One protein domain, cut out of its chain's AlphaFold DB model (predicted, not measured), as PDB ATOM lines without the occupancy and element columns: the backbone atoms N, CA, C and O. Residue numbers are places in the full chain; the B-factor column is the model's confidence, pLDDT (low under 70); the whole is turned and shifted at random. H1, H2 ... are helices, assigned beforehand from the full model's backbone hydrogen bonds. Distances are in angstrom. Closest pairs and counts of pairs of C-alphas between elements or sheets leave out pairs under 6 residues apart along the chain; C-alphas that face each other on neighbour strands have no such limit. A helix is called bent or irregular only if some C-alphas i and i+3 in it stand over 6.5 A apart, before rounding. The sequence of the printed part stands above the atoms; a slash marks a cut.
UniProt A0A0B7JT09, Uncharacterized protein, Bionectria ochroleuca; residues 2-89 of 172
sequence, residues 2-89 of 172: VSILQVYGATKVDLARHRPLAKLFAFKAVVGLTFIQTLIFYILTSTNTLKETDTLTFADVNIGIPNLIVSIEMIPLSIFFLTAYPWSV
ATOM      1  N   VAL A   2     -21.942 -49.231  53.876       63.47
ATOM      2  CA  VAL A   2     -21.819 -49.476  55.334       63.47
ATOM      3  C   VAL A   2     -21.572 -48.199  56.162       63.47
ATOM      4  O   VAL A   2     -22.136 -48.060  57.244       63.47
ATOM      5  N   SER A   3     -20.841 -47.212  55.634       62.69
ATOM      6  CA  SER A   3     -20.571 -45.943  56.336       62.69
ATOM      7  C   SER A   3     -21.833 -45.108  56.610       62.69
ATOM      8  O   SER A   3     -21.913 -44.439  57.633       62.69
ATOM      9  N   ILE A   4     -22.857 -45.200  55.751       62.84
ATOM     10  CA  ILE A   4     -24.146 -44.506  55.940       62.84
ATOM     11  C   ILE A   4     -24.928 -45.142  57.097       62.84
ATOM     12  O   ILE A   4     -25.545 -44.437  57.890       62.84
ATOM     13  N   LEU A   5     -24.868 -46.471  57.230       64.62
ATOM     14  CA  LEU A   5     -25.498 -47.210  58.329       64.62
ATOM     15  C   LEU A   5     -24.812 -46.949  59.676       64.62
ATOM     16  O   LEU A   5     -25.485 -46.878  60.701       64.62
ATOM     17  N   GLN A   6     -23.490 -46.778  59.680       62.72
ATOM     18  CA  GLN A   6     -22.723 -46.482  60.893       62.72
ATOM     19  C   GLN A   6     -22.934 -45.042  61.370       62.72
ATOM     20  O   GLN A   6     -23.173 -44.828  62.556       62.72
ATOM     21  N   VAL A   7     -22.964 -44.074  60.450       64.62
ATOM     22  CA  VAL A   7     -23.353 -42.687  60.757       64.62
ATOM     23  C   VAL A   7     -24.804 -42.633  61.243       64.62
ATOM     24  O   VAL A   7     -25.077 -42.041  62.279       64.62
ATOM     25  N   TYR A   8     -25.729 -43.354  60.597       57.81
ATOM     26  CA  TYR A   8     -27.111 -43.506  61.073       57.81
ATOM     27  C   TYR A   8     -27.188 -44.093  62.496       57.81
ATOM     28  O   TYR A   8     -27.979 -43.645  63.326       57.81
ATOM     29  N   GLY A   9     -26.336 -45.076  62.797       61.12
ATOM     30  CA  GLY A   9     -26.184 -45.674  64.120       61.12
ATOM     31  C   GLY A   9     -25.631 -44.721  65.183       61.12
ATOM     32  O   GLY A   9     -26.029 -44.826  66.338       61.12
ATOM     33  N   ALA A  10     -24.765 -43.783  64.807       58.62
ATOM     34  CA  ALA A  10     -24.184 -42.800  65.718       58.62
ATOM     35  C   ALA A  10     -25.124 -41.605  65.971       58.62
ATOM     36  O   ALA A  10     -25.221 -41.124  67.093       58.62
ATOM     37  N   THR A  11     -25.888 -41.160  64.967       53.16
ATOM     38  CA  THR A  11     -26.741 -39.956  65.061       53.16
ATOM     39  C   THR A  11     -28.151 -40.232  65.607       53.16
ATOM     40  O   THR A  11     -28.859 -39.305  65.996       53.16
ATOM     41  N   LYS A  12     -28.590 -41.500  65.677       52.19
ATOM     42  CA  LYS A  12     -29.921 -41.884  66.204       52.19
ATOM     43  C   LYS A  12     -30.103 -41.610  67.703       52.19
ATOM     44  O   LYS A  12     -31.230 -41.399  68.139       52.19
ATOM     45  N   VAL A  13     -29.015 -41.641  68.475       54.59
ATOM     46  CA  VAL A  13     -29.039 -41.483  69.939       54.59
ATOM     47  C   VAL A  13     -29.065 -40.004  70.334       54.59
ATOM     48  O   VAL A  13     -29.801 -39.632  71.241       54.59
ATOM     49  N   ASP A  14     -28.357 -39.151  69.592       52.53
ATOM     50  CA  ASP A  14     -28.235 -37.715  69.888       52.53
ATOM     51  C   ASP A  14     -29.464 -36.884  69.468       52.53
ATOM     52  O   ASP A  14     -29.757 -35.826  70.018       52.53
ATOM     53  N   LEU A  15     -30.248 -37.373  68.502       50.59
ATOM     54  CA  LEU A  15     -31.312 -36.591  67.866       50.59
ATOM     55  C   LEU A  15     -32.749 -37.060  68.171       50.59
ATOM     56  O   LEU A  15     -33.705 -36.617  67.522       50.59
ATOM     57  N   ALA A  16     -32.947 -37.896  69.193       49.00
ATOM     58  CA  ALA A  16     -34.287 -38.253  69.674       49.00
ATOM     59  C   ALA A  16     -35.135 -37.013  70.040       49.00
ATOM     60  O   ALA A  16     -36.362 -37.049  69.950       49.00
ATOM     61  N   ARG A  17     -34.487 -35.880  70.357       53.62
ATOM     62  CA  ARG A  17     -35.148 -34.609  70.680       53.62
ATOM     63  C   ARG A  17     -35.592 -33.777  69.461       53.62
ATOM     64  O   ARG A  17     -36.460 -32.929  69.619       53.62
ATOM     65  N   HIS A  18     -35.077 -34.043  68.249       54.53
ATOM     66  CA  HIS A  18     -35.326 -33.230  67.035       54.53
ATOM     67  C   HIS A  18     -35.721 -34.017  65.758       54.53
ATOM     68  O   HIS A  18     -35.627 -33.488  64.651       54.53
ATOM     69  N   ARG A  19     -36.197 -35.268  65.882       58.59
ATOM     70  CA  ARG A  19     -36.818 -36.080  64.797       58.59
ATOM     71  C   ARG A  19     -36.120 -36.036  63.410       58.59
ATOM     72  O   ARG A  19     -36.775 -35.818  62.390       58.59
ATOM     73  N   PRO A  20     -34.820 -36.353  63.300       56.78
ATOM     74  CA  PRO A  20     -34.116 -36.453  62.013       56.78
ATOM     75  C   PRO A  20     -34.618 -37.596  61.137       56.78
ATOM     76  O   PRO A  20     -34.459 -37.553  59.922       56.78
ATOM     77  N   LEU A  21     -35.213 -38.629  61.740       54.12
ATOM     78  CA  LEU A  21     -35.721 -39.784  61.009       54.12
ATOM     79  C   LEU A  21     -36.885 -39.398  60.102       54.12
ATOM     80  O   LEU A  21     -36.958 -39.901  58.988       54.12
ATOM     81  N   ALA A  22     -37.726 -38.449  60.526       60.41
ATOM     82  CA  ALA A  22     -38.746 -37.880  59.654       60.41
ATOM     83  C   ALA A  22     -38.087 -37.177  58.453       60.41
ATOM     84  O   ALA A  22     -38.460 -37.431  57.314       60.41
ATOM     85  N   LYS A  23     -37.024 -36.393  58.678       64.62
ATOM     86  CA  LYS A  23     -36.302 -35.689  57.602       64.62
ATOM     87  C   LYS A  23     -35.653 -36.642  56.589       64.62
ATOM     88  O   LYS A  23     -35.732 -36.399  55.389       64.62
ATOM     89  N   LEU A  24     -35.061 -37.747  57.044       62.69
ATOM     90  CA  LEU A  24     -34.479 -38.763  56.157       62.69
ATOM     91  C   LEU A  24     -35.543 -39.630  55.465       62.69
ATOM     92  O   LEU A  24     -35.331 -40.076  54.337       62.69
ATOM     93  N   PHE A  25     -36.687 -39.855  56.115       68.69
ATOM     94  CA  PHE A  25     -37.817 -40.577  55.535       68.69
ATOM     95  C   PHE A  25     -38.497 -39.775  54.421       68.69
ATOM     96  O   PHE A  25     -38.844 -40.366  53.406       68.69
ATOM     97  N   ALA A  26     -38.595 -38.444  54.554       68.56
ATOM     98  CA  ALA A  26     -39.131 -37.569  53.506       68.56
ATOM     99  C   ALA A  26     -38.392 -37.765  52.176       68.56
ATOM    100  O   ALA A  26     -39.009 -38.100  51.171       68.56
ATOM    101  N   PHE A  27     -37.059 -37.643  52.186       74.50
ATOM    102  CA  PHE A  27     -36.232 -37.841  50.991       74.50
ATOM    103  C   PHE A  27     -36.333 -39.273  50.449       74.50
ATOM    104  O   PHE A  27     -36.488 -39.477  49.246       74.50
ATOM    105  N   LYS A  28     -36.302 -40.275  51.337       80.69
ATOM    106  CA  LYS A  28     -36.457 -41.681  50.944       80.69
ATOM    107  C   LYS A  28     -37.810 -41.979  50.295       80.69
ATOM    108  O   LYS A  28     -37.846 -42.787  49.373       80.69
ATOM    109  N   ALA A  29     -38.892 -41.351  50.750       78.19
ATOM    110  CA  ALA A  29     -40.222 -41.541  50.183       78.19
ATOM    111  C   ALA A  29     -40.294 -41.024  48.738       78.19
ATOM    112  O   ALA A  29     -40.773 -41.752  47.873       78.19
ATOM    113  N   VAL A  30     -39.734 -39.840  48.451       84.69
ATOM    114  CA  VAL A  30     -39.698 -39.272  47.084       84.69
ATOM    115  C   VAL A  30     -38.914 -40.167  46.127       84.69
ATOM    116  O   VAL A  30     -39.358 -40.475  45.022       84.69
ATOM    117  N   VAL A  31     -37.732 -40.611  46.563       85.94
ATOM    118  CA  VAL A  31     -36.855 -41.466  45.753       85.94
ATOM    119  C   VAL A  31     -37.503 -42.834  45.510       85.94
ATOM    120  O   VAL A  31     -37.375 -43.395  44.427       85.94
ATOM    121  N   GLY A  32     -38.240 -43.367  46.491       86.56
ATOM    122  CA  GLY A  32     -38.996 -44.608  46.329       86.56
ATOM    123  C   GLY A  32     -40.161 -44.479  45.343       86.56
ATOM    124  O   GLY A  32     -40.354 -45.359  44.509       86.56
ATOM    125  N   LEU A  33     -40.910 -43.380  45.404       87.44
ATOM    126  CA  LEU A  33     -42.052 -43.126  44.521       87.44
ATOM    127  C   LEU A  33     -41.625 -42.929  43.060       87.44
ATOM    128  O   LEU A  33     -42.162 -43.581  42.168       87.44
ATOM    129  N   THR A  34     -40.590 -42.121  42.824       89.00
ATOM    130  CA  THR A  34     -40.008 -41.922  41.481       89.00
ATOM    131  C   THR A  34     -39.436 -43.217  40.899       89.00
ATOM    132  O   THR A  34     -39.587 -43.492  39.705       89.00
ATOM    133  N   PHE A  35     -38.843 -44.065  41.742       90.31
ATOM    134  CA  PHE A  35     -38.422 -45.407  41.348       90.31
ATOM    135  C   PHE A  35     -39.610 -46.297  40.948       90.31
ATOM    136  O   PHE A  35     -39.557 -46.941  39.900       90.31
ATOM    137  N   ILE A  36     -40.700 -46.303  41.728       90.25
ATOM    138  CA  ILE A  36     -41.914 -47.066  41.397       90.25
ATOM    139  C   ILE A  36     -42.553 -46.556  40.104       90.25
ATOM    140  O   ILE A  36     -42.916 -47.374  39.264       90.25
ATOM    141  N   GLN A  37     -42.648 -45.242  39.892       88.94
ATOM    142  CA  GLN A  37     -43.142 -44.685  38.629       88.94
ATOM    143  C   GLN A  37     -42.299 -45.166  37.455       88.94
ATOM    144  O   GLN A  37     -42.842 -45.706  36.496       88.94
ATOM    145  N   THR A  38     -40.974 -45.044  37.549       87.75
ATOM    146  CA  THR A  38     -40.066 -45.465  36.476       87.75
ATOM    147  C   THR A  38     -40.215 -46.960  36.183       87.75
ATOM    148  O   THR A  38     -40.239 -47.357  35.022       87.75
ATOM    149  N   LEU A  39     -40.394 -47.791  37.215       90.44
ATOM    150  CA  LEU A  39     -40.667 -49.221  37.069       90.44
ATOM    151  C   LEU A  39     -42.019 -49.493  36.392       90.44
ATOM    152  O   LEU A  39     -42.095 -50.341  35.507       90.44
ATOM    153  N   ILE A  40     -43.079 -48.781  36.784       86.94
ATOM    154  CA  ILE A  40     -44.410 -48.910  36.179       86.94
ATOM    155  C   ILE A  40     -44.347 -48.528  34.700       86.94
ATOM    156  O   ILE A  40     -44.777 -49.319  33.869       86.94
ATOM    157  N   PHE A  41     -43.765 -47.377  34.355       83.25
ATOM    158  CA  PHE A  41     -43.607 -46.955  32.960       83.25
ATOM    159  C   PHE A  41     -42.764 -47.942  32.160       83.25
ATOM    160  O   PHE A  41     -43.145 -48.305  31.052       83.25
ATOM    161  N   TYR A  42     -41.682 -48.457  32.743       85.69
ATOM    162  CA  TYR A  42     -40.860 -49.480  32.108       85.69
ATOM    163  C   TYR A  42     -41.665 -50.744  31.770       85.69
ATOM    164  O   TYR A  42     -41.600 -51.243  30.644       85.69
ATOM    165  N   ILE A  43     -42.474 -51.236  32.716       85.75
ATOM    166  CA  ILE A  43     -43.346 -52.392  32.490       85.75
ATOM    167  C   ILE A  43     -44.389 -52.060  31.419       85.75
ATOM    168  O   ILE A  43     -44.518 -52.808  30.458       85.75
ATOM    169  N   LEU A  44     -45.079 -50.926  31.529       80.06
ATOM    170  CA  LEU A  44     -46.143 -50.503  30.613       80.06
ATOM    171  C   LEU A  44     -45.661 -50.314  29.163       80.06
ATOM    172  O   LEU A  44     -46.375 -50.686  28.228       80.06
ATOM    173  N   THR A  45     -44.450 -49.790  28.968       76.56
ATOM    174  CA  THR A  45     -43.798 -49.718  27.653       76.56
ATOM    175  C   THR A  45     -43.455 -51.117  27.134       76.56
ATOM    176  O   THR A  45     -43.651 -51.396  25.951       76.56
ATOM    177  N   SER A  46     -43.006 -52.032  28.001       76.88
ATOM    178  CA  SER A  46     -42.667 -53.407  27.604       76.88
ATOM    179  C   SER A  46     -43.885 -54.228  27.153       76.88
ATOM    180  O   SER A  46     -43.788 -54.991  26.190       76.88
ATOM    181  N   THR A  47     -45.057 -54.031  27.768       74.81
ATOM    182  CA  THR A  47     -46.298 -54.747  27.419       74.81
ATOM    183  C   THR A  47     -47.018 -54.187  26.184       74.81
ATOM    184  O   THR A  47     -48.069 -54.705  25.822       74.81
ATOM    185  N   ASN A  48     -46.471 -53.164  25.506       63.69
ATOM    186  CA  ASN A  48     -47.055 -52.512  24.316       63.69
ATOM    187  C   ASN A  48     -48.481 -51.938  24.504       63.69
ATOM    188  O   ASN A  48     -49.119 -51.550  23.526       63.69
ATOM    189  N   THR A  49     -48.982 -51.839  25.740       60.47
ATOM    190  CA  THR A  49     -50.321 -51.299  26.046       60.47
ATOM    191  C   THR A  49     -50.365 -49.768  25.942       60.47
ATOM    192  O   THR A  49     -51.415 -49.199  25.666       60.47
ATOM    193  N   LEU A  50     -49.220 -49.097  26.113       58.38
ATOM    194  CA  LEU A  50     -49.025 -47.660  25.883       58.38
ATOM    195  C   LEU A  50     -48.218 -47.450  24.596       58.38
ATOM    196  O   LEU A  50     -47.023 -47.169  24.633       58.38
ATOM    197  N   LYS A  51     -48.858 -47.634  23.438       55.12
ATOM    198  CA  LYS A  51     -48.307 -47.167  22.159       55.12
ATOM    199  C   LYS A  51     -48.677 -45.707  21.928       55.12
ATOM    200  O   LYS A  51     -49.769 -45.287  22.308       55.12
ATOM    201  N   GLU A  52     -47.796 -44.989  21.235       53.78
ATOM    202  CA  GLU A  52     -48.128 -43.757  20.515       53.78
ATOM    203  C   GLU A  52     -49.360 -44.031  19.641       53.78
ATOM    204  O   GLU A  52     -49.291 -44.694  18.609       53.78
ATOM    205  N   THR A  53     -50.523 -43.633  20.137       58.06
ATOM    206  CA  THR A  53     -51.780 -43.613  19.389       58.06
ATOM    207  C   THR A  53     -51.972 -42.179  18.914       58.06
ATOM    208  O   THR A  53     -51.467 -41.268  19.562       58.06
ATOM    209  N   ASP A  54     -52.717 -41.972  17.827       55.31
ATOM    210  CA  ASP A  54     -52.939 -40.707  17.088       55.31
ATOM    211  C   ASP A  54     -53.351 -39.467  17.926       55.31
ATOM    212  O   ASP A  54     -53.543 -38.374  17.402       55.31
ATOM    213  N   THR A  55     -53.520 -39.616  19.240       58.84
ATOM    214  CA  THR A  55     -53.923 -38.574  20.194       58.84
ATOM    215  C   THR A  55     -52.899 -38.335  21.323       58.84
ATOM    216  O   THR A  55     -53.057 -37.379  22.075       58.84
ATOM    217  N   LEU A  56     -51.853 -39.163  21.468       60.03
ATOM    218  CA  LEU A  56     -50.841 -39.076  22.536       60.03
ATOM    219  C   LEU A  56     -49.423 -39.138  21.948       60.03
ATOM    220  O   LEU A  56     -48.968 -40.187  21.496       60.03
ATOM    221  N   THR A  57     -48.717 -38.005  21.986       72.38
ATOM    222  CA  THR A  57     -47.339 -37.867  21.485       72.38
ATOM    223  C   THR A  57     -46.352 -38.601  22.400       72.38
ATOM    224  O   THR A  57     -46.483 -38.556  23.624       72.38
ATOM    225  N   PHE A  58     -45.315 -39.227  21.829       69.06
ATOM    226  CA  PHE A  58     -44.247 -39.929  22.568       69.06
ATOM    227  C   PHE A  58     -43.656 -39.116  23.729       69.06
ATOM    228  O   PHE A  58     -43.339 -39.653  24.793       69.06
ATOM    229  N   ALA A  59     -43.511 -37.807  23.519       73.94
ATOM    230  CA  ALA A  59     -42.985 -36.884  24.510       73.94
ATOM    231  C   ALA A  59     -43.902 -36.753  25.737       73.94
ATOM    232  O   ALA A  59     -43.417 -36.718  26.866       73.94
ATOM    233  N   ASP A  60     -45.220 -36.760  25.552       79.31
ATOM    234  CA  ASP A  60     -46.162 -36.594  26.660       79.31
ATOM    235  C   ASP A  60     -46.170 -37.821  27.569       79.31
ATOM    236  O   ASP A  60     -46.164 -37.684  28.790       79.31
ATOM    237  N   VAL A  61     -46.096 -39.023  26.994       78.31
ATOM    238  CA  VAL A  61     -46.112 -40.278  27.762       78.31
ATOM    239  C   VAL A  61     -44.826 -40.469  28.566       78.31
ATOM    240  O   VAL A  61     -44.886 -40.884  29.721       78.31
ATOM    241  N   ASN A  62     -43.670 -40.147  27.981       78.06
ATOM    242  CA  ASN A  62     -42.373 -40.398  28.616       78.06
ATOM    243  C   ASN A  62     -41.878 -39.250  29.503       78.06
ATOM    244  O   ASN A  62     -40.998 -39.468  30.332       78.06
ATOM    245  N   ILE A  63     -42.392 -38.031  29.321       81.94
ATOM    246  CA  ILE A  63     -41.893 -36.834  30.020       81.94
ATOM    247  C   ILE A  63     -43.034 -36.109  30.737       81.94
ATOM    248  O   ILE A  63     -42.895 -35.738  31.901       81.94
ATOM    249  N   GLY A  64     -44.178 -35.940  30.075       85.75
ATOM    250  CA  GLY A  64     -45.328 -35.225  30.628       85.75
ATOM    251  C   GLY A  64     -45.979 -35.947  31.810       85.75
ATOM    252  O   GLY A  64     -46.079 -35.382  32.900       85.75
ATOM    253  N   ILE A  65     -46.391 -37.204  31.620       85.62
ATOM    254  CA  ILE A  65     -47.099 -37.977  32.654       85.62
ATOM    255  C   ILE A  65     -46.220 -38.204  33.898       85.62
ATOM    256  O   ILE A  65     -46.708 -37.930  34.998       85.62
ATOM    257  N   PRO A  66     -44.937 -38.612  33.790       87.44
ATOM    258  CA  PRO A  66     -44.074 -38.743  34.965       87.44
ATOM    259  C   PRO A  66     -43.939 -37.428  35.744       87.44
ATOM    260  O   PRO A  66     -44.110 -37.410  36.962       87.44
ATOM    261  N   ASN A  67     -43.736 -36.303  35.051       88.38
ATOM    262  CA  ASN A  67     -43.621 -34.994  35.696       88.38
ATOM    263  C   ASN A  67     -44.917 -34.564  36.400       88.38
ATOM    264  O   ASN A  67     -44.865 -33.939  37.464       88.38
ATOM    265  N   LEU A  68     -46.080 -34.906  35.840       90.06
ATOM    266  CA  LEU A  68     -47.375 -34.611  36.448       90.06
ATOM    267  C   LEU A  68     -47.598 -35.426  37.729       90.06
ATOM    268  O   LEU A  68     -48.046 -34.868  38.731       90.06
ATOM    269  N   ILE A  69     -47.228 -36.711  37.735       90.19
ATOM    270  CA  ILE A  69     -47.341 -37.557  38.933       90.19
ATOM    271  C   ILE A  69     -46.401 -37.042  40.032       90.19
ATOM    272  O   ILE A  69     -46.846 -36.844  41.162       90.19
ATOM    273  N   VAL A  70     -45.143 -36.720  39.704       89.19
ATOM    274  CA  VAL A  70     -44.196 -36.138  40.672       89.19
ATOM    275  C   VAL A  70     -44.719 -34.817  41.237       89.19
ATOM    276  O   VAL A  70     -44.621 -34.575  42.438       89.19
ATOM    277  N   SER A  71     -45.326 -33.970  40.405       90.75
ATOM    278  CA  SER A  71     -45.903 -32.699  40.859       90.75
ATOM    279  C   SER A  71     -47.027 -32.903  41.882       90.75
ATOM    280  O   SER A  71     -47.092 -32.181  42.875       90.75
ATOM    281  N   ILE A  72     -47.879 -33.915  41.687       91.56
ATOM    282  CA  ILE A  72     -48.931 -34.284  42.645       91.56
ATOM    283  C   ILE A  72     -48.321 -34.845  43.936       91.56
ATOM    284  O   ILE A  72     -48.789 -34.525  45.026       91.56
ATOM    285  N   GLU A  73     -47.251 -35.632  43.841       86.94
ATOM    286  CA  GLU A  73     -46.551 -36.201  44.999       86.94
ATOM    287  C   GLU A  73     -45.801 -35.157  45.841       86.94
ATOM    288  O   GLU A  73     -45.643 -35.339  47.051       86.94
ATOM    289  N   MET A  74     -45.405 -34.020  45.261       87.81
ATOM    290  CA  MET A  74     -44.808 -32.907  46.012       87.81
ATOM    291  C   MET A  74     -45.786 -32.264  47.012       87.81
ATOM    292  O   MET A  74     -45.348 -31.711  48.024       87.81
ATOM    293  N   ILE A  75     -47.101 -32.379  46.794       89.06
ATOM    294  CA  ILE A  75     -48.142 -31.828  47.680       89.06
ATOM    295  C   ILE A  75     -48.129 -32.499  49.071       89.06
ATOM    296  O   ILE A  75     -47.934 -31.795  50.066       89.06
ATOM    297  N   PRO A  76     -48.294 -33.833  49.203       84.50
ATOM    298  CA  PRO A  76     -48.234 -34.497  50.505       84.50
ATOM    299  C   PRO A  76     -46.843 -34.411  51.140       84.50
ATOM    300  O   PRO A  76     -46.742 -34.325  52.366       84.50
ATOM    301  N   LEU A  77     -45.773 -34.373  50.336       79.81
ATOM    302  CA  LEU A  77     -44.420 -34.161  50.846       79.81
ATOM    303  C   LEU A  77     -44.297 -32.807  51.539       79.81
ATOM    304  O   LEU A  77     -43.791 -32.758  52.655       79.81
ATOM    305  N   SER A  78     -44.813 -31.731  50.941       82.94
ATOM    306  CA  SER A  78     -44.826 -30.396  51.552       82.94
ATOM    307  C   SER A  78     -45.506 -30.399  52.925       82.94
ATOM    308  O   SER A  78     -44.932 -29.933  53.910       82.94
ATOM    309  N   ILE A  79     -46.675 -31.034  53.041       82.75
ATOM    310  CA  ILE A  79     -47.384 -31.178  54.324       82.75
ATOM    311  C   ILE A  79     -46.527 -31.959  55.329       82.75
ATOM    312  O   ILE A  79     -46.419 -31.587  56.498       82.75
ATOM    313  N   PHE A  80     -45.856 -33.013  54.873       78.62
ATOM    314  CA  PHE A  80     -44.940 -33.782  55.704       78.62
ATOM    315  C   PHE A  80     -43.741 -32.942  56.186       78.62
ATOM    316  O   PHE A  80     -43.350 -33.058  57.352       78.62
ATOM    317  N   PHE A  81     -43.198 -32.036  55.365       74.12
ATOM    318  CA  PHE A  81     -42.138 -31.104  55.773       74.12
ATOM    319  C   PHE A  81     -42.573 -30.201  56.933       74.12
ATOM    320  O   PHE A  81     -41.793 -30.015  57.868       74.12
ATOM    321  N   LEU A  82     -43.820 -29.723  56.949       73.69
ATOM    322  CA  LEU A  82     -44.339 -28.933  58.075       73.69
ATOM    323  C   LEU A  82     -44.342 -29.738  59.389       73.69
ATOM    324  O   LEU A  82     -44.107 -29.178  60.456       73.69
ATOM    325  N   THR A  83     -44.549 -31.057  59.327       65.69
ATOM    326  CA  THR A  83     -44.496 -31.928  60.519       65.69
ATOM    327  C   THR A  83     -43.070 -32.275  60.958       65.69
ATOM    328  O   THR A  83     -42.813 -32.471  62.147       65.69
ATOM    329  N   ALA A  84     -42.125 -32.341  60.016       68.12
ATOM    330  CA  ALA A  84     -40.725 -32.671  60.283       68.12
ATOM    331  C   ALA A  84     -39.917 -31.479  60.830       68.12
ATOM    332  O   ALA A  84     -38.876 -31.679  61.465       68.12
ATOM    333  N   TYR A  85     -40.385 -30.250  60.600       66.81
ATOM    334  CA  TYR A  85     -39.769 -29.010  61.070       66.81
ATOM    335  C   TYR A  85     -40.719 -28.271  62.025       66.81
ATOM    336  O   TYR A  85     -41.474 -27.403  61.588       66.81
ATOM    337  N   PRO A  86     -40.705 -28.584  63.337       63.88
ATOM    338  CA  PRO A  86     -41.514 -27.851  64.302       63.88
ATOM    339  C   PRO A  86     -41.041 -26.392  64.372       63.88
ATOM    340  O   PRO A  86     -39.960 -26.098  64.872       63.88
ATOM    341  N   TRP A  87     -41.871 -25.473  63.881       60.91
ATOM    342  CA  TRP A  87     -41.673 -24.019  63.958       60.91
ATOM    343  C   TRP A  87     -41.708 -23.475  65.397       60.91
ATOM    344  O   TRP A  87     -41.271 -22.356  65.654       60.91
ATOM    345  N   SER A  88     -42.187 -24.282  66.347       60.69
ATOM    346  CA  SER A  88     -42.406 -23.881  67.737       60.69
ATOM    347  C   SER A  88     -41.130 -23.550  68.511       60.69
ATOM    348  O   SER A  88     -41.196 -22.779  69.461       60.69
ATOM    349  N   VAL A  89     -39.967 -24.079  68.112       63.06
ATOM    350  CA  VAL A  89     -38.691 -23.800  68.803       63.06
ATOM    351  C   VAL A  89     -38.082 -22.438  68.456       63.06
ATOM    352  O   VAL A  89     -37.109 -22.040  69.086       63.06
TER     353      VAL A  89
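This is residues 2 to 89 of the 172 residues of an uncharacterized protein of Bionectria ochroleuca (UniProt A0A0B7JT09). The model is a long helical hairpin, H2 and H3 side by side and running opposite ways, with the short helix H1 as an arm at the hairpin's open end, beyond H2. Residues 2 to 7 of H1 stick out, and the loop of residues 47 to 57 closes the hairpin's other end. The printed part has 88 residues with three named helices, in the order H1, H2, H3, and no named strand; its class is all helix. It is extended, with a radius of gyration of the C-alphas of 18.6 A, and has a flat outline of 58 by 34 by 14 A.

H2, residues 20 to 46, touches H3, residues 58 to 84, with 13 pairs of C-alphas within 8 A. Their closest C-alphas are those of Ala 22 and Ala 84, 5.6 A apart. They form a hairpin and run opposite ways at a shallow tilt of 18 degrees. H3 has a kink of 31 degrees near residue 76. H1, residues 2 to 14, is near H2, with 7 pairs of C-alphas within 10 A; the closest pair is at 8.0 A. H1 and H3 are apart. O i to N i+4 pairs within hydrogen-bond range number 22 of 23 in H2, 19 of 23 in H3 and 7 of 9 in H1.

H2 is 39.3 A long, from C-alpha 20 at (-34.116, -36.453, 62.013) to C-alpha 46. H3 is 38.6 A long and ends with C-alpha 84 at (-40.725, -32.671, 60.283). H1 is 19.8 A long and begins with C-alpha 2 at (-21.819, -49.476, 55.334). H1 and H3 are irregular, but only just: C-alphas 10 and 13 are 6.6 A apart, and C-alphas 62 and 65 are 6.7 A apart.

The C-alphas farthest apart, those of Asp 14 and Asp 54, are 58.4 A apart. The printed part has no cut. The link from H1 to H2 is tight and that from H2 to H3 is long, with 11 residues. The mean pLDDT of the printed part is 72.3; residues 2 to 26, 48 to 56, 58 and 83 to 89 are under 70.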